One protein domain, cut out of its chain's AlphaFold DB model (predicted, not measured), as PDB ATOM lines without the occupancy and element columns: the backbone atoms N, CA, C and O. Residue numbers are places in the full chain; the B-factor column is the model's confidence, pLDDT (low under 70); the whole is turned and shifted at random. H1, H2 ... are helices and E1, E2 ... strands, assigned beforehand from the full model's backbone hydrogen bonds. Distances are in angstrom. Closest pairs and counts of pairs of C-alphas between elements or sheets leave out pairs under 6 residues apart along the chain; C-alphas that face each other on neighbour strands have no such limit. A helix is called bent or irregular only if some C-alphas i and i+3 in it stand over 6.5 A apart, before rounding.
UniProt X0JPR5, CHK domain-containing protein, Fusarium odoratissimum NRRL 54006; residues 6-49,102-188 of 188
ATOM      1  N   ALA A   6     152.111 182.249 124.024       94.75
ATOM      2  CA  ALA A   6     152.961 182.939 123.050       94.75
ATOM      3  C   ALA A   6     152.328 184.236 122.505       94.75
ATOM      4  O   ALA A   6     153.043 185.120 122.041       94.75
ATOM      5  N   GLN A   7     151.002 184.370 122.590       94.56
ATOM      6  CA  GLN A   7     150.249 185.566 122.200       94.56
ATOM      7  C   GLN A   7     149.983 186.534 123.365       94.56
ATOM      8  O   GLN A   7     149.261 187.511 123.192       94.56
ATOM      9  N   GLY A   8     150.559 186.287 124.545       96.31
ATOM     10  CA  GLY A   8     150.436 187.172 125.705       96.31
ATOM     11  C   GLY A   8     149.183 186.952 126.553       96.31
ATOM     12  O   GLY A   8     148.904 187.768 127.428       96.31
ATOM     13  N   TYR A   9     148.440 185.866 126.328       97.44
ATOM     14  CA  TYR A   9     147.352 185.487 127.223       97.44
ATOM     15  C   TYR A   9     147.908 184.974 128.555       97.44
ATOM     16  O   TYR A   9     148.956 184.320 128.611       97.44
ATOM     17  N   THR A  10     147.164 185.229 129.624       97.06
ATOM     18  CA  THR A  10     147.387 184.632 130.946       97.06
ATOM     19  C   THR A  10     146.254 183.665 131.279       97.06
ATOM     20  O   THR A  10     145.247 183.629 130.575       97.06
ATOM     21  N   PHE A  11     146.425 182.845 132.314       97.25
ATOM     22  CA  PHE A  11     145.436 181.849 132.730       97.25
ATOM     23  C   PHE A  11     144.957 182.174 134.133       97.25
ATOM     24  O   PHE A  11     145.754 182.606 134.970       97.25
ATOM     25  N   GLY A  12     143.663 181.994 134.374       95.81
ATOM     26  CA  GLY A  12     143.106 182.229 135.691       95.81
ATOM     27  C   GLY A  12     143.615 181.203 136.704       95.81
ATOM     28  O   GLY A  12     143.960 180.070 136.373       95.81
ATOM     29  N   SER A  13     143.686 181.628 137.961       94.94
ATOM     30  CA  SER A  13     144.129 180.804 139.079       94.94
ATOM     31  C   SER A  13     143.000 180.718 140.099       94.94
ATOM     32  O   SER A  13     142.523 181.765 140.533       94.94
ATOM     33  N   PRO A  14     142.594 179.518 140.558       90.25
ATOM     34  CA  PRO A  14     141.577 179.375 141.605       90.25
ATOM     35  C   PRO A  14     142.020 179.948 142.962       90.25
ATOM     36  O   PRO A  14     141.224 180.014 143.893       90.25
ATOM     37  N   LEU A  15     143.289 180.351 143.089       91.44
ATOM     38  CA  LEU A  15     143.848 180.977 144.286       91.44
ATOM     39  C   LEU A  15     143.798 182.513 144.238       91.44
ATOM     40  O   LEU A  15     144.160 183.157 145.221       91.44
ATOM     41  N   GLU A  16     143.376 183.103 143.117       94.38
ATOM     42  CA  GLU A  16     143.411 184.547 142.889       94.38
ATOM     43  C   GLU A  16     142.023 185.095 142.552       94.38
ATOM     44  O   GLU A  16     141.474 184.847 141.484       94.38
ATOM     45  N   THR A  17     141.467 185.908 143.447       95.88
ATOM     46  CA  THR A  17     140.184 186.581 143.214       95.88
ATOM     47  C   THR A  17     140.283 187.661 142.142       95.88
ATOM     48  O   THR A  17     141.280 188.379 142.047       95.88
ATOM     49  N   TRP A  18     139.213 187.834 141.376       97.19
ATOM     50  CA  TRP A  18     139.106 188.798 140.289       97.19
ATOM     51  C   TRP A  18     138.369 190.078 140.699       97.19
ATOM     52  O   TRP A  18     137.507 190.042 141.579       97.19
ATOM     53  N   PRO A  19     138.657 191.211 140.027       97.12
ATOM     54  CA  PRO A  19     137.824 192.401 140.123       97.12
ATOM     55  C   PRO A  19     136.439 192.140 139.516       97.12
ATOM     56  O   PRO A  19     136.308 191.410 138.528       97.12
ATOM     57  N   VAL A  20     135.424 192.811 140.065       98.00
ATOM     58  CA  VAL A  20     134.005 192.675 139.680       98.00
ATOM     59  C   VAL A  20     133.797 192.808 138.175       98.00
ATOM     60  O   VAL A  20     133.037 192.041 137.592       98.00
ATOM     61  N   GLU A  21     134.498 193.739 137.528       98.00
ATOM     62  CA  GLU A  21     134.317 193.986 136.096       98.00
ATOM     63  C   GLU A  21     134.745 192.795 135.234       98.00
ATOM     64  O   GLU A  21     134.057 192.438 134.284       98.00
ATOM     65  N   ARG A  22     135.819 192.090 135.607       97.81
ATOM     66  CA  ARG A  22     136.207 190.877 134.877       97.81
ATOM     67  C   ARG A  22     135.174 189.772 135.074       97.81
ATOM     68  O   ARG A  22     134.849 189.061 134.130       97.81
ATOM     69  N   ALA A  23     134.625 189.656 136.282       97.94
ATOM     70  CA  ALA A  23     133.566 188.692 136.537       97.94
ATOM     71  C   ALA A  23     132.279 189.017 135.760       97.94
ATOM     72  O   ALA A  23     131.622 188.103 135.262       97.94
ATOM     73  N   ARG A  24     131.962 190.307 135.589       98.62
ATOM     74  CA  ARG A  24     130.866 190.784 134.736       98.62
ATOM     75  C   ARG A  24     131.039 190.307 133.292       98.62
ATOM     76  O   ARG A  24     130.137 189.677 132.751       98.62
ATOM     77  N   MET A  25     132.217 190.516 132.709       98.50
ATOM     78  CA  MET A  25     132.520 190.076 131.340       98.50
ATOM     79  C   MET A  25     132.376 188.554 131.168       98.50
ATOM     80  O   MET A  25     131.933 188.084 130.122       98.50
ATOM     81  N   SER A  26     132.731 187.771 132.191       98.31
ATOM     82  CA  SER A  26     132.570 186.313 132.171       98.31
ATOM     83  C   SER A  26     131.109 185.875 132.211       98.31
ATOM     84  O   SER A  26     130.720 185.014 131.424       98.31
ATOM     85  N   VAL A  27     130.272 186.471 133.070       98.56
ATOM     86  CA  VAL A  27     128.842 186.112 133.094       98.56
ATOM     87  C   VAL A  27     128.126 186.539 131.809       98.56
ATOM     88  O   VAL A  27     127.213 185.852 131.365       98.56
ATOM     89  N   GLU A  28     128.567 187.607 131.146       98.62
ATOM     90  CA  GLU A  28     128.034 188.018 129.839       98.62
ATOM     91  C   GLU A  28     128.423 187.037 128.711       98.62
ATOM     92  O   GLU A  28     127.628 186.774 127.804       98.62
ATOM     93  N   GLN A  29     129.600 186.408 128.795       98.00
ATOM     94  CA  GLN A  29     129.974 185.313 127.890       98.00
ATOM     95  C   GLN A  29     129.160 184.045 128.131       98.00
ATOM     96  O   GLN A  29     128.667 183.453 127.171       98.00
ATOM     97  N   LEU A  30     128.952 183.664 129.396       98.38
ATOM     98  CA  LEU A  30     128.049 182.562 129.743       98.38
ATOM     99  C   LEU A  30     126.639 182.823 129.195       98.38
ATOM    100  O   LEU A  30     126.033 181.943 128.596       98.38
ATOM    101  N   ALA A  31     126.148 184.059 129.289       98.44
ATOM    102  CA  ALA A  31     124.864 184.440 128.706       98.44
ATOM    103  C   ALA A  31     124.814 184.259 127.178       98.44
ATOM    104  O   ALA A  31     123.770 183.912 126.630       98.44
ATOM    105  N   THR A  32     125.934 184.468 126.483       97.38
ATOM    106  CA  THR A  32     126.037 184.236 125.033       97.38
ATOM    107  C   THR A  32     125.915 182.750 124.700       97.38
ATOM    108  O   THR A  32     125.127 182.396 123.822       97.38
ATOM    109  N   LEU A  33     126.627 181.884 125.432       95.94
ATOM    110  CA  LEU A  33     126.491 180.430 125.310       95.94
ATOM    111  C   LEU A  33     125.037 180.010 125.561       95.94
ATOM    112  O   LEU A  33     124.390 179.447 124.678       95.94
ATOM    113  N   HIS A  34     124.502 180.365 126.730       97.44
ATOM    114  CA  HIS A  34     123.191 179.907 127.183       97.44
ATOM    115  C   HIS A  34     122.044 180.395 126.297       97.44
ATOM    116  O   HIS A  34     121.074 179.666 126.119       97.44
ATOM    117  N   ALA A  35     122.138 181.600 125.722       97.12
ATOM    118  CA  ALA A  35     121.148 182.096 124.767       97.12
ATOM    119  C   ALA A  35     121.088 181.232 123.504       97.12
ATOM    120  O   ALA A  35     120.001 180.941 123.011       97.12
ATOM    121  N   SER A  36     122.252 180.820 122.992       93.75
ATOM    122  CA  SER A  36     122.342 180.056 121.745       93.75
ATOM    123  C   SER A  36     121.848 178.614 121.870       93.75
ATOM    124  O   SER A  36     121.441 178.033 120.870       93.75
ATOM    125  N   THR A  37     121.844 178.071 123.089       93.81
ATOM    126  CA  THR A  37     121.451 176.687 123.387       93.81
ATOM    127  C   THR A  37     120.239 176.613 124.315       93.81
ATOM    128  O   THR A  37     120.078 175.661 125.081       93.81
ATOM    129  N   TRP A  38     119.439 177.678 124.377       95.25
ATOM    130  CA  TRP A  38     118.360 177.765 125.353       95.25
ATOM    131  C   TRP A  38     117.267 176.735 125.056       95.25
ATOM    132  O   TRP A  38     116.646 176.759 123.996       95.25
ATOM    133  N   GLY A  39     116.972 175.880 126.032       91.12
ATOM    134  CA  GLY A  39     116.008 174.791 125.907       91.12
ATOM    135  C   GLY A  39     116.562 173.519 125.260       91.12
ATOM    136  O   GLY A  39     115.827 172.532 125.213       91.12
ATOM    137  N   ASP A  40     117.821 173.514 124.814       86.25
ATOM    138  CA  ASP A  40     118.464 172.310 124.289       86.25
ATOM    139  C   ASP A  40     118.691 171.270 125.396       86.25
ATOM    140  O   ASP A  40     118.863 171.593 126.578       86.25
ATOM    141  N   THR A  41     118.693 170.001 124.992       82.00
ATOM    142  CA  THR A  41     119.043 168.852 125.835       82.00
ATOM    143  C   THR A  41     120.283 168.156 125.280       82.00
ATOM    144  O   THR A  41     120.660 168.387 124.128       82.00
ATOM    145  N   ASP A  42     120.908 167.281 126.071       76.62
ATOM    146  CA  ASP A  42     122.094 166.525 125.644       76.62
ATOM    147  C   ASP A  42     121.834 165.732 124.356       76.62
ATOM    148  O   ASP A  42     122.672 165.686 123.460       76.62
ATOM    149  N   GLU A  43     120.635 165.162 124.206       74.31
ATOM    150  CA  GLU A  43     120.244 164.417 123.005       74.31
ATOM    151  C   GLU A  43     120.143 165.303 121.754       74.31
ATOM    152  O   GLU A  43     120.247 164.803 120.633       74.31
ATOM    153  N   GLY A  44     119.954 166.612 121.940       69.12
ATOM    154  CA  GLY A  44     119.952 167.606 120.871       69.12
ATOM    155  C   GLY A  44     121.343 167.882 120.296       69.12
ATOM    156  O   GLY A  44     121.441 168.412 119.188       69.12
ATOM    157  N   ILE A  45     122.415 167.493 121.000       70.81
ATOM    158  CA  ILE A  45     123.802 167.725 120.586       70.81
ATOM    159  C   ILE A  45     124.611 166.425 120.737       70.81
ATOM    160  O   ILE A  45     125.188 166.168 121.791       70.81
ATOM    161  N   PRO A  46     124.725 165.609 119.670       65.56
ATOM    162  CA  PRO A  46     125.337 164.279 119.743       65.56
ATOM    163  C   PRO A  46     126.772 164.238 120.287       65.56
ATOM    164  O   PRO A  46     127.167 163.255 120.895       65.56
ATOM    165  N   SER A  47     127.566 165.294 120.092       70.00
ATOM    166  CA  SER A  47     128.921 165.364 120.652       70.00
ATOM    167  C   SER A  47     128.952 165.644 122.156       70.00
ATOM    168  O   SER A  47     129.994 165.454 122.766       70.00
ATOM    169  N   VAL A  48     127.855 166.141 122.736       71.38
ATOM    170  CA  VAL A  48     127.724 166.449 124.168       71.38
ATOM    171  C   VAL A  48     127.184 165.246 124.934       71.38
ATOM    172  O   VAL A  48     127.679 164.951 126.015       71.38
ATOM    173  N   SER A  49     126.246 164.487 124.360       64.38
ATOM    174  CA  SER A  49     125.672 163.301 125.015       64.38
ATOM    175  C   SER A  49     126.670 162.164 125.283       64.38
ATOM    176  O   SER A  49     126.386 161.279 126.087       64.38
ATOM    177  N   LYS A 102     113.425 174.964 134.425       86.94
ATOM    178  CA  LYS A 102     112.852 175.563 133.207       86.94
ATOM    179  C   LYS A 102     113.868 176.418 132.443       86.94
ATOM    180  O   LYS A 102     113.548 176.930 131.376       86.94
ATOM    181  N   MET A 103     115.068 176.589 132.996       92.62
ATOM    182  CA  MET A 103     116.145 177.420 132.457       92.62
ATOM    183  C   MET A 103     117.260 176.550 131.886       92.62
ATOM    184  O   MET A 103     118.439 176.811 132.112       92.62
ATOM    185  N   LYS A 104     116.872 175.465 131.208       92.31
ATOM    186  CA  LYS A 104     117.830 174.526 130.636       92.31
ATOM    187  C   LYS A 104     118.569 175.152 129.466       92.31
ATOM    188  O   LYS A 104     117.977 175.853 128.649       92.31
ATOM    189  N   GLY A 105     119.849 174.844 129.398       92.50
ATOM    190  CA  GLY A 105     120.701 175.058 128.247       92.50
ATOM    191  C   GLY A 105     121.987 174.270 128.425       92.50
ATOM    192  O   GLY A 105     122.206 173.644 129.467       92.50
ATOM    193  N   ILE A 106     122.839 174.303 127.412       93.38
ATOM    194  CA  ILE A 106     124.172 173.727 127.513       93.38
ATOM    195  C   ILE A 106     125.022 174.623 128.405       93.38
ATOM    196  O   ILE A 106     125.123 175.827 128.169       93.38
ATOM    197  N   VAL A 107     125.628 174.021 129.423       94.62
ATOM    198  CA  VAL A 107     126.528 174.690 130.361       94.62
ATOM    199  C   VAL A 107     127.960 174.237 130.135       94.62
ATOM    200  O   VAL A 107     128.202 173.102 129.734       94.62
ATOM    201  N   HIS A 108     128.916 175.092 130.473       95.88
ATOM    202  CA  HIS A 108     130.308 174.706 130.661       95.88
ATOM    203  C   HIS A 108     130.429 173.571 131.690       95.88
ATOM    204  O   HIS A 108     131.217 172.646 131.511       95.88
ATOM    205  N   GLY A 109     129.654 173.633 132.778       93.06
ATOM    206  CA  GLY A 109     129.551 172.578 133.790       93.06
ATOM    207  C   GLY A 109     130.641 172.626 134.862       93.06
ATOM    208  O   GLY A 109     130.413 172.153 135.971       93.06
ATOM    209  N   ASP A 110     131.785 173.240 134.554       94.88
ATOM    210  CA  ASP A 110     132.869 173.544 135.505       94.88
ATOM    211  C   ASP A 110     133.396 174.990 135.361       94.88
ATOM    212  O   ASP A 110     134.593 175.236 135.197       94.88
ATOM    213  N   ALA A 111     132.484 175.967 135.318       96.38
ATOM    214  CA  ALA A 111     132.787 177.382 135.073       96.38
ATOM    215  C   ALA A 111     133.436 178.088 136.284       96.38
ATOM    216  O   ALA A 111     132.865 179.015 136.857       96.38
ATOM    217  N   HIS A 112     134.644 177.687 136.681       95.81
ATOM    218  CA  HIS A 112     135.440 178.404 137.683       95.81
ATOM    219  C   HIS A 112     136.616 179.154 137.050       95.81
ATOM    220  O   HIS A 112     137.066 178.843 135.950       95.81
ATOM    221  N   ILE A 113     137.175 180.129 137.772       96.69
ATOM    222  CA  ILE A 113     138.263 180.985 137.267       96.69
ATOM    223  C   ILE A 113     139.527 180.220 136.846       96.69
ATOM    224  O   ILE A 113     140.303 180.738 136.056       96.69
ATOM    225  N   GLY A 114     139.747 178.997 137.332       96.75
ATOM    226  CA  GLY A 114     140.876 178.165 136.898       96.75
ATOM    227  C   GLY A 114     140.730 177.652 135.461       96.75
ATOM    228  O   GLY A 114     141.732 177.455 134.782       96.75
ATOM    229  N   ASN A 115     139.496 177.548 134.968       97.19
ATOM    230  CA  ASN A 115     139.164 177.131 133.607       97.19
ATOM    231  C   ASN A 115     138.999 178.346 132.685       97.19
ATOM    232  O   ASN A 115     138.088 178.419 131.861       97.19
ATOM    233  N   THR A 116     139.873 179.345 132.838       97.75
ATOM    234  CA  THR A 116     139.814 180.577 132.044       97.75
ATOM    235  C   THR A 116     141.173 181.022 131.518       97.75
ATOM    236  O   THR A 116     142.218 180.765 132.120       97.75
ATOM    237  N   PHE A 117     141.157 181.742 130.397       97.31
ATOM    238  CA  PHE A 117     142.254 182.611 129.975       97.31
ATOM    239  C   PHE A 117     141.849 184.078 130.082       97.31
ATOM    240  O   PHE A 117     140.667 184.409 130.120       97.31
ATOM    241  N   ILE A 118     142.843 184.958 130.078       97.88
ATOM    242  CA  ILE A 118     142.688 186.406 130.026       97.88
ATOM    243  C   ILE A 118     143.550 186.922 128.879       97.88
ATOM    244  O   ILE A 118     144.748 186.625 128.815       97.88
ATOM    245  N   SER A 119     142.935 187.666 127.966       97.00
ATOM    246  CA  SER A 119     143.606 188.282 126.823       97.00
ATOM    247  C   SER A 119     144.621 189.354 127.266       97.00
ATOM    248  O   SER A 119     144.544 189.862 128.391       97.00
ATOM    249  N   PRO A 120     145.532 189.790 126.374       96.56
ATOM    250  CA  PRO A 120     146.407 190.935 126.637       96.56
ATOM    251  C   PRO A 120     145.662 192.244 126.954       96.56
ATOM    252  O   PRO A 120     146.224 193.132 127.592       96.56
ATOM    253  N   THR A 121     144.414 192.374 126.496       95.31
ATOM    254  CA  THR A 121     143.534 193.532 126.723       95.31
ATOM    255  C   THR A 121     142.625 193.368 127.946       95.31
ATOM    256  O   THR A 121     141.991 194.333 128.367       95.31
ATOM    257  N   GLY A 122     142.643 192.200 128.598       94.88
ATOM    258  CA  GLY A 122     141.982 191.945 129.877       94.88
ATOM    259  C   GLY A 122     140.645 191.208 129.787       94.88
ATOM    260  O   GLY A 122     140.086 190.884 130.839       94.88
ATOM    261  N   GLU A 123     140.146 190.910 128.583       96.44
ATOM    262  CA  GLU A 123     138.938 190.104 128.393       96.44
ATOM    263  C   GLU A 123     139.171 188.652 128.840       96.44
ATOM    264  O   GLU A 123     140.150 188.029 128.410       96.44
ATOM    265  N   PRO A 124     138.287 188.081 129.677       96.94
ATOM    266  CA  PRO A 124     138.358 186.671 130.022       96.94
ATOM    267  C   PRO A 124     137.825 185.795 128.876       96.94
ATOM    268  O   PRO A 124     137.149 186.282 127.975       96.94
ATOM    269  N   GLY A 125     138.072 184.493 128.939       96.94
ATOM    270  CA  GLY A 125     137.401 183.472 128.135       96.94
ATOM    271  C   GLY A 125     137.508 182.105 128.804       96.94
ATOM    272  O   GLY A 125     138.373 181.915 129.656       96.94
ATOM    273  N   PHE A 126     136.625 181.169 128.450       97.44
ATOM    274  CA  PHE A 126     136.558 179.840 129.071       97.44
ATOM    275  C   PHE A 126     137.366 178.781 128.303       97.44
ATOM    276  O   PHE A 126     137.475 178.808 127.074       97.44
ATOM    277  N   LEU A 127     137.931 177.839 129.053       95.31
ATOM    278  CA  LEU A 127     138.730 176.701 128.598       95.31
ATOM    279  C   LEU A 127     138.231 175.435 129.280       95.31
ATOM    280  O   LEU A 127     137.512 175.514 130.257       95.31
ATOM    281  N   ASP A 128     138.733 174.285 128.840       93.19
ATOM    282  CA  ASP A 128     138.482 173.011 129.516       93.19
ATOM    283  C   ASP A 128     136.997 172.595 129.532       93.19
ATOM    284  O   ASP A 128     136.363 172.368 130.558       93.19
ATOM    285  N   TRP A 129     136.450 172.453 128.325       92.94
ATOM    286  CA  TRP A 129     135.059 172.078 128.049       92.94
ATOM    287  C   TRP A 129     134.769 170.577 128.244       92.94
ATOM    288  O   TRP A 129     133.904 170.013 127.578       92.94
ATOM    289  N   GLN A 130     135.523 169.897 129.112       89.81
ATOM    290  CA  GLN A 130     135.512 168.435 129.240       89.81
ATOM    291  C   GLN A 130     134.272 167.857 129.939       89.81
ATOM    292  O   GLN A 130     134.087 166.645 129.902       89.81
ATOM    293  N   VAL A 131     133.444 168.697 130.570       90.88
ATOM    294  CA  VAL A 131     132.217 168.292 131.287       90.88
ATOM    295  C   VAL A 131     130.966 169.059 130.848       90.88
ATOM    296  O   VAL A 131     130.013 169.218 131.618       90.88
ATOM    297  N   ILE A 132     130.965 169.550 129.608       91.50
ATOM    298  CA  ILE A 132     129.812 170.209 128.983       91.50
ATOM    299  C   ILE A 132     128.590 169.272 128.982       91.50
ATOM    300  O   ILE A 132     128.714 168.098 128.646       91.50
ATOM    301  N   HIS A 133     127.427 169.774 129.399       90.69
ATOM    302  CA  HIS A 133     126.160 169.024 129.438       90.69
ATOM    303  C   HIS A 133     124.964 169.983 129.559       90.69
ATOM    304  O   HIS A 133     125.137 171.181 129.785       90.69
ATOM    305  N   ALA A 134     123.746 169.470 129.425       90.12
ATOM    306  CA  ALA A 134     122.507 170.210 129.580       90.12
ATOM    307  C   ALA A 134     122.048 170.202 131.042       90.12
ATOM    308  O   ALA A 134     121.759 169.164 131.640       90.12
ATOM    309  N   THR A 135     121.924 171.387 131.629       90.94
ATOM    310  CA  THR A 135     121.335 171.578 132.960       90.94
ATOM    311  C   THR A 135     120.816 173.008 133.082       90.94
ATOM    312  O   THR A 135     120.702 173.721 132.087       90.94
ATOM    313  N   SER A 136     120.458 173.442 134.286       94.19
ATOM    314  CA  SER A 136     120.163 174.848 134.545       94.19
ATOM    315  C   SER A 136     121.333 175.743 134.133       94.19
ATOM    316  O   SER A 136     122.427 175.630 134.685       94.19
ATOM    317  N   ALA A 137     121.081 176.691 133.231       96.12
ATOM    318  CA  ALA A 137     122.041 177.712 132.814       96.12
ATOM    319  C   ALA A 137     122.581 178.537 134.000       96.12
ATOM    320  O   ALA A 137     123.682 179.082 133.953       96.12
ATOM    321  N   LEU A 138     121.820 178.627 135.097       96.44
ATOM    322  CA  LEU A 138     122.262 179.337 136.295       96.44
ATOM    323  C   LEU A 138     123.311 178.579 137.106       96.44
ATOM    324  O   LEU A 138     123.930 179.203 137.963       96.44
ATOM    325  N   HIS A 139     123.561 177.296 136.827       94.69
ATOM    326  CA  HIS A 139     124.633 176.552 137.482       94.69
ATOM    327  C   HIS A 139     125.994 177.204 137.210       94.69
ATOM    328  O   HIS A 139     126.700 177.549 138.157       94.69
ATOM    329  N   ASP A 140     126.319 177.475 135.942       97.25
ATOM    330  CA  ASP A 140     127.563 178.168 135.587       97.25
ATOM    331  C   ASP A 140     127.625 179.570 136.203       97.25
ATOM    332  O   ASP A 140     128.661 179.983 136.716       97.25
ATOM    333  N   VAL A 141     126.507 180.304 136.195       98.12
ATOM    334  CA  VAL A 141     126.451 181.682 136.709       98.12
ATOM    335  C   VAL A 141     126.683 181.718 138.219       98.12
ATOM    336  O   VAL A 141     127.506 182.500 138.696       98.12
ATOM    337  N   ALA A 142     125.977 180.877 138.977       96.75
ATOM    338  CA  ALA A 142     126.103 180.798 140.427       96.75
ATOM    339  C   ALA A 142     127.491 180.299 140.839       96.75
ATOM    340  O   ALA A 142     128.113 180.881 141.731       96.75
ATOM    341  N   TYR A 143     128.009 179.274 140.157       95.81
ATOM    342  CA  TYR A 143     129.338 178.744 140.435       95.81
ATOM    343  C   TYR A 143     130.428 179.785 140.152       95.81
ATOM    344  O   TYR A 143     131.271 180.053 141.015       95.81
ATOM    345  N   PHE A 144     130.356 180.454 138.998       98.00
ATOM    346  CA  PHE A 144     131.332 181.466 138.618       98.00
ATOM    347  C   PHE A 144     131.290 182.683 139.555       98.00
ATOM    348  O   PHE A 144     132.329 183.097 140.072       98.00
ATOM    349  N   ILE A 145     130.112 183.254 139.841       97.62
ATOM    350  CA  ILE A 145     129.985 184.396 140.771       97.62
ATOM    351  C   ILE A 145     130.453 184.001 142.177       97.62
ATOM    352  O   ILE A 145     131.180 184.760 142.821       97.62
ATOM    353  N   GLY A 146     130.072 182.809 142.645       95.06
ATOM    354  CA  GLY A 146     130.437 182.297 143.962       95.06
ATOM    355  C   GLY A 146     131.943 182.111 144.157       95.06
ATOM    356  O   GLY A 146     132.444 182.375 145.252       95.06
ATOM    357  N   GLY A 147     132.656 181.685 143.110       94.56
ATOM    358  CA  GLY A 147     134.071 181.314 143.174       94.56
ATOM    359  C   GLY A 147     135.070 182.336 142.620       94.56
ATOM    360  O   GLY A 147     136.271 182.108 142.741       94.56
ATOM    361  N   SER A 148     134.626 183.435 141.999       96.81
ATOM    362  CA  SER A 148     135.530 184.316 141.235       96.81
ATOM    363  C   SER A 148     136.068 185.531 141.983       96.81
ATOM    364  O   SER A 148     137.109 186.049 141.590       96.81
ATOM    365  N   MET A 149     135.407 186.018 143.033       96.00
ATOM    366  CA  MET A 149     135.722 187.319 143.642       96.00
ATOM    367  C   MET A 149     135.757 187.286 145.169       96.00
ATOM    368  O   MET A 149     135.353 186.313 145.807       96.00
ATOM    369  N   LEU A 150     136.238 188.379 145.768       96.56
ATOM    370  CA  LEU A 150     136.203 188.551 147.217       96.56
ATOM    371  C   LEU A 150     134.758 188.503 147.726       96.56
ATOM    372  O   LEU A 150     133.841 189.030 147.099       96.56
ATOM    373  N   ILE A 151     134.561 187.937 148.918       95.69
ATOM    374  CA  ILE A 151     133.230 187.801 149.536       95.69
ATOM    375  C   ILE A 151     132.521 189.160 149.650       95.69
ATOM    376  O   ILE A 151     131.324 189.249 149.386       95.69
ATOM    377  N   GLN A 152     133.258 190.213 150.016       97.75
ATOM    378  CA  GLN A 152     132.721 191.573 150.136       97.75
ATOM    379  C   GLN A 152     132.228 192.127 148.793       97.75
ATOM    380  O   GLN A 152     131.136 192.690 148.735       97.75
ATOM    381  N   ASP A 153     132.980 191.892 147.717       97.69
ATOM    382  CA  ASP A 153     132.625 192.339 146.371       97.69
ATOM    383  C   ASP A 153     131.416 191.555 145.861       97.69
ATOM    384  O   ASP A 153     130.468 192.145 145.347       97.69
ATOM    385  N   ARG A 154     131.381 190.236 146.101       96.81
ATOM    386  CA  ARG A 154     130.219 189.405 145.775       96.81
ATOM    387  C   ARG A 154     128.969 189.911 146.486       96.81
ATOM    388  O   ARG A 154     127.954 190.126 145.840       96.81
ATOM    389  N   HIS A 155     129.027 190.158 147.794       96.94
ATOM    390  CA  HIS A 155     127.870 190.673 148.536       96.94
ATOM    391  C   HIS A 155     127.392 192.039 148.023       96.94
ATOM    392  O   HIS A 155     126.191 192.301 148.036       96.94
ATOM    393  N   ALA A 156     128.310 192.897 147.573       98.25
ATOM    394  CA  ALA A 156     127.974 194.210 147.035       98.25
ATOM    395  C   ALA A 156     127.401 194.154 145.606       98.25
ATOM    396  O   ALA A 156     126.565 194.989 145.268       98.25
ATOM    397  N   HIS A 157     127.823 193.186 144.784       98.31
ATOM    398  CA  HIS A 157     127.593 193.209 143.333       98.31
ATOM    399  C   HIS A 157     126.871 191.986 142.753       98.31
ATOM    400  O   HIS A 157     126.556 191.991 141.567       98.31
ATOM    401  N   GLU A 158     126.559 190.954 143.541       97.50
ATOM    402  CA  GLU A 158     125.919 189.716 143.062       97.50
ATOM    403  C   GLU A 158     124.643 189.982 142.252       97.50
ATOM    404  O   GLU A 158     124.467 189.442 141.160       97.50
ATOM    405  N   LYS A 159     123.777 190.878 142.739       97.62
ATOM    406  CA  LYS A 159     122.550 191.250 142.025       97.62
ATOM    407  C   LYS A 159     122.844 191.960 140.701       97.62
ATOM    408  O   LYS A 159     122.188 191.663 139.708       97.62
ATOM    409  N   ASP A 160     123.821 192.864 140.676       98.31
ATOM    410  CA  ASP A 160     124.198 193.616 139.474       98.31
ATOM    411  C   ASP A 160     124.851 192.711 138.422       98.31
ATOM    412  O   ASP A 160     124.678 192.919 137.222       98.31
ATOM    413  N   LEU A 161     125.604 191.700 138.859       98.50
ATOM    414  CA  LEU A 161     126.196 190.683 137.991       98.50
ATOM    415  C   LEU A 161     125.116 189.792 137.382       98.50
ATOM    416  O   LEU A 161     125.109 189.575 136.172       98.50
ATOM    417  N   LEU A 162     124.154 189.345 138.194       98.38
ATOM    418  CA  LEU A 162     123.014 188.581 137.699       98.38
ATOM    419  C   LEU A 162     122.161 189.416 136.728       98.38
ATOM    420  O   LEU A 162     121.697 188.900 135.716       98.38
ATOM    421  N   GLN A 163     122.000 190.720 136.964       98.50
ATOM    422  CA  GLN A 163     121.343 191.621 136.011       98.50
ATOM    423  C   GLN A 163     122.126 191.767 134.699       98.50
ATOM    424  O   GLN A 163     121.508 191.746 133.635       98.50
ATOM    425  N   SER A 164     123.459 191.869 134.757       98.62
ATOM    426  CA  SER A 164     124.323 191.853 133.565       98.62
ATOM    427  C   SER A 164     124.126 190.572 132.758       98.62
ATOM    428  O   SER A 164     123.879 190.648 131.556       98.62
ATOM    429  N   TYR A 165     124.128 189.412 133.426       98.75
ATOM    430  CA  TYR A 165     123.841 188.123 132.800       98.75
ATOM    431  C   TYR A 165     122.489 188.130 132.073       98.75
ATOM    432  O   TYR A 165     122.430 187.820 130.888       98.75
ATOM    433  N   LEU A 166     121.403 188.538 132.739       98.62
ATOM    434  CA  LEU A 166     120.059 188.546 132.138       98.62
ATOM    435  C   LEU A 166     119.936 189.547 130.983       98.62
ATOM    436  O   LEU A 166     119.260 189.279 129.986       98.62
ATOM    437  N   SER A 167     120.591 190.703 131.104       98.62
ATOM    438  CA  SER A 167     120.637 191.709 130.044       98.62
ATOM    439  C   SER A 167     121.363 191.173 128.811       98.62
ATOM    440  O   SER A 167     120.837 191.281 127.701       98.62
ATOM    441  N   ALA A 168     122.529 190.551 129.003       98.56
ATOM    442  CA  ALA A 168     123.286 189.918 127.932       98.56
ATOM    443  C   ALA A 168     122.513 188.749 127.316       98.56
ATOM    444  O   ALA A 168     122.384 188.713 126.099       98.56
ATOM    445  N   LEU A 169     121.898 187.884 128.132       98.50
ATOM    446  CA  LEU A 169     121.103 186.733 127.687       98.50
ATOM    447  C   LEU A 169     120.000 187.174 126.723       98.50
ATOM    448  O   LEU A 169     119.834 186.612 125.646       98.50
ATOM    449  N   LYS A 170     119.270 188.233 127.085       98.31
ATOM    450  CA  LYS A 170     118.255 188.828 126.215       98.31
ATOM    451  C   LYS A 170     118.875 189.428 124.949       98.31
ATOM    452  O   LYS A 170     118.303 189.303 123.868       98.31
ATOM    453  N   HIS A 171     119.993 190.141 125.078       98.12
ATOM    454  CA  HIS A 171     120.648 190.813 123.955       98.12
ATOM    455  C   HIS A 171     121.167 189.824 122.900       98.12
ATOM    456  O   HIS A 171     121.102 190.118 121.710       98.12
ATOM    457  N   THR A 172     121.618 188.646 123.327       96.94
ATOM    458  CA  THR A 172     122.152 187.583 122.466       96.94
ATOM    459  C   THR A 172     121.082 186.629 121.926       96.94
ATOM    460  O   THR A 172     121.417 185.673 121.234       96.94
ATOM    461  N   GLY A 173     119.794 186.906 122.173       96.56
ATOM    462  CA  GLY A 173     118.662 186.174 121.589       96.56
ATOM    463  C   GLY A 173     117.982 185.163 122.516       96.56
ATOM    464  O   GLY A 173     117.036 184.503 122.092       96.56
ATOM    465  N   GLY A 174     118.416 185.065 123.773       97.06
ATOM    466  CA  GLY A 174     117.768 184.264 124.807       97.06
ATOM    467  C   GLY A 174     116.463 184.888 125.326       97.06
ATOM    468  O   GLY A 174     116.032 185.963 124.885       97.06
ATOM    469  N   PRO A 175     115.791 184.231 126.287       96.94
ATOM    470  CA  PRO A 175     114.526 184.714 126.821       96.94
ATOM    471  C   PRO A 175     114.686 186.016 127.608       96.94
ATOM    472  O   PRO A 175     115.714 186.309 128.218       96.94
ATOM    473  N   LYS A 176     113.599 186.789 127.662       97.06
ATOM    474  CA  LYS A 176     113.500 187.957 128.534       97.06
ATOM    475  C   LYS A 176     113.060 187.511 129.930       97.06
ATOM    476  O   LYS A 176     111.882 187.225 130.120       97.06
ATOM    477  N   LEU A 177     113.994 187.512 130.876       96.56
ATOM    478  CA  LEU A 177     113.779 187.153 132.281       96.56
ATOM    479  C   LEU A 177     114.171 188.316 133.204       96.56
ATOM    480  O   LEU A 177     115.103 189.069 132.908       96.56
ATOM    481  N   GLY A 178     113.445 188.469 134.307       96.25
ATOM    482  CA  GLY A 178     113.768 189.346 135.427       96.25
ATOM    483  C   GLY A 178     114.490 188.606 136.555       96.25
ATOM    484  O   GLY A 178     114.605 187.382 136.558       96.25
ATOM    485  N   ILE A 179     114.977 189.354 137.551       96.50
ATOM    486  CA  ILE A 179     115.676 188.780 138.717       96.50
ATOM    487  C   ILE A 179     114.743 187.868 139.515       96.50
ATOM    488  O   ILE A 179     115.157 186.827 140.021       96.50
ATOM    489  N   GLU A 180     113.485 188.259 139.630       95.75
ATOM    490  CA  GLU A 180     112.411 187.516 140.271       95.75
ATOM    491  C   GLU A 180     112.175 186.145 139.629       95.75
ATOM    492  O   GLU A 180     111.937 185.185 140.358       95.75
ATOM    493  N   ASP A 181     112.334 186.032 138.307       95.69
ATOM    494  CA  ASP A 181     112.135 184.776 137.583       95.69
ATOM    495  C   ASP A 181     113.237 183.762 137.910       95.69
ATOM    496  O   ASP A 181     112.978 182.565 137.977       95.69
ATOM    497  N   VAL A 182     114.466 184.245 138.129       96.25
ATOM    498  CA  VAL A 182     115.674 183.415 138.291       96.25
ATOM    499  C   VAL A 182     116.109 183.224 139.742       96.25
ATOM    500  O   VAL A 182     116.982 182.413 140.032       96.25
ATOM    501  N   SER A 183     115.515 183.969 140.671       94.19
ATOM    502  CA  SER A 183     115.981 184.090 142.056       94.19
ATOM    503  C   SER A 183     115.983 182.786 142.851       94.19
ATOM    504  O   SER A 183     116.859 182.592 143.690       94.19
ATOM    505  N   GLU A 184     114.976 181.932 142.666       92.56
ATOM    506  CA  GLU A 184     114.933 180.634 143.347       92.56
ATOM    507  C   GLU A 184     115.997 179.703 142.775       92.56
ATOM    508  O   GLU A 184     116.782 179.135 143.524       92.56
ATOM    509  N   GLU A 185     116.054 179.618 141.449       92.81
ATOM    510  CA  GLU A 185     116.957 178.734 140.724       92.81
ATOM    511  C   GLU A 185     118.433 179.103 140.949       92.81
ATOM    512  O   GLU A 185     119.251 178.222 141.177       92.81
ATOM    513  N   TYR A 186     118.767 180.397 140.987       94.94
ATOM    514  CA  TYR A 186     120.117 180.887 141.293       94.94
ATOM    515  C   TYR A 186     120.607 180.490 142.697       94.94
ATOM    516  O   TYR A 186     121.807 180.379 142.922       94.94
ATOM    517  N   ARG A 187     119.693 180.318 143.663       90.56
ATOM    518  CA  ARG A 187     120.030 180.030 145.070       90.56
ATOM    519  C   ARG A 187     120.040 178.540 145.417       90.56
ATOM    520  O   ARG A 187     120.216 178.224 146.596       90.56
ATOM    521  N   ARG A 188     119.759 177.663 144.453       85.38
ATOM    522  CA  ARG A 188     119.708 176.213 144.676       85.38
ATOM    523  C   ARG A 188     121.083 175.604 144.916       85.38
ATOM    524  O   ARG A 188     122.077 176.133 144.382       85.38
TER     525      ARG A 188
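Overview. This is residues 6 to 49 and 102 to 188 of the 188 residues of the protein "CHK domain-containing protein" of Fusarium odoratissimum NRRL 54006 (UniProt X0JPR5). Three helices, H1, H2 and H3, form an up-and-down bundle in which H1 lies nearest the middle, and a short fourth helix, H4, is set crosswise at the end of H2 where H2 begins. Two small two-stranded sheets lie beside H1, E2 and E3 near its residues 22 to 30 and E1 and E4 near its residues 30 to 36, and H3 is apart from these strands. The printed part has 131 residues, with four named helices and four named strands in the order H1 E1 E2 E3 E4 H2 H3 H4; both sheets are antiparallel and the class is mostly helix. The whole is compact, with a radius of gyration of the C-alphas of 14.3 A and spans of 36 by 34 by 25 A.

Along the chain. After residues 6 to 19, which hold no named element, H1 runs from residue 20, C-alpha at (134.005, 192.675, 139.680), to residue 36, 24.8 A. Beyond the cut come the strands E1, residues 104 to 107, E2, residues 116 to 118, E3, residues 124 to 126, and E4, residues 133 to 136. H2 takes residues 138 to 148, 15.0 A. H3, residues 151 to 171, measures 28.7 A and begins at C-alpha 151 at (133.230, 187.801, 149.536). It is irregular, with C-alphas 156 and 159 8.0 A apart, and has a kink of 57 degrees near residue 158. H4, residues 179 to 186, is 9.4 A long and ends at C-alpha 186 at (120.117, 180.887, 141.293); it is irregular, with C-alphas 181 and 184 7.6 A apart.

Arrangement. H1 touches H3, the closest C-alphas being those of Ala 31 and Leu 169 at 4.5 A; they run the same way at a shallow tilt of 33 degrees, only just short of steep. H1 touches H2 with residues 23 to 30 alone, opposite ways at a shallow tilt of 18 degrees; Val 27 and Val 141 have the closest C-alphas, 6.2 A. H2 and H3 form a helical hairpin, their closest C-alphas, those of Ile 145 and Glu 158, 7.1 A apart. H4 touches H2 about perpendicular, at 78 degrees, with the C-alphas of Leu 138 and Tyr 186 closest at 5.7 A. E2 and E3 form a hairpin, with N 117 and O 125 at 2.9 A; residues 10 to 11 pair antiparallel with residues 117 to 118 of E2. E1 and E4 are antiparallel neighbours, with N 107 and O 133 at 2.9 A. The closest C-alphas of H1 and E3, those of Ser 26 and Pro 124, are 6.2 A apart, and those of H1 and E1, His 34 and Gly 105, are 5.6 A apart. Each O i to N i+4 pair is within hydrogen-bond range in H1 and H2, against 15 of 17 in H3 and 2 of 4 in H4.

Size, cuts and confidence. The two C-alphas farthest apart, those of Ala 6 and Glu 180, are 44.3 A apart. Residues 50 to 101 are not printed, and C-alphas 49 and 102 are 19.5 A apart across the cut. Of the links that are printed whole, none is long. The mean pLDDT of the printed part is 94.1, and residues 44, 46 and 49 are under 70.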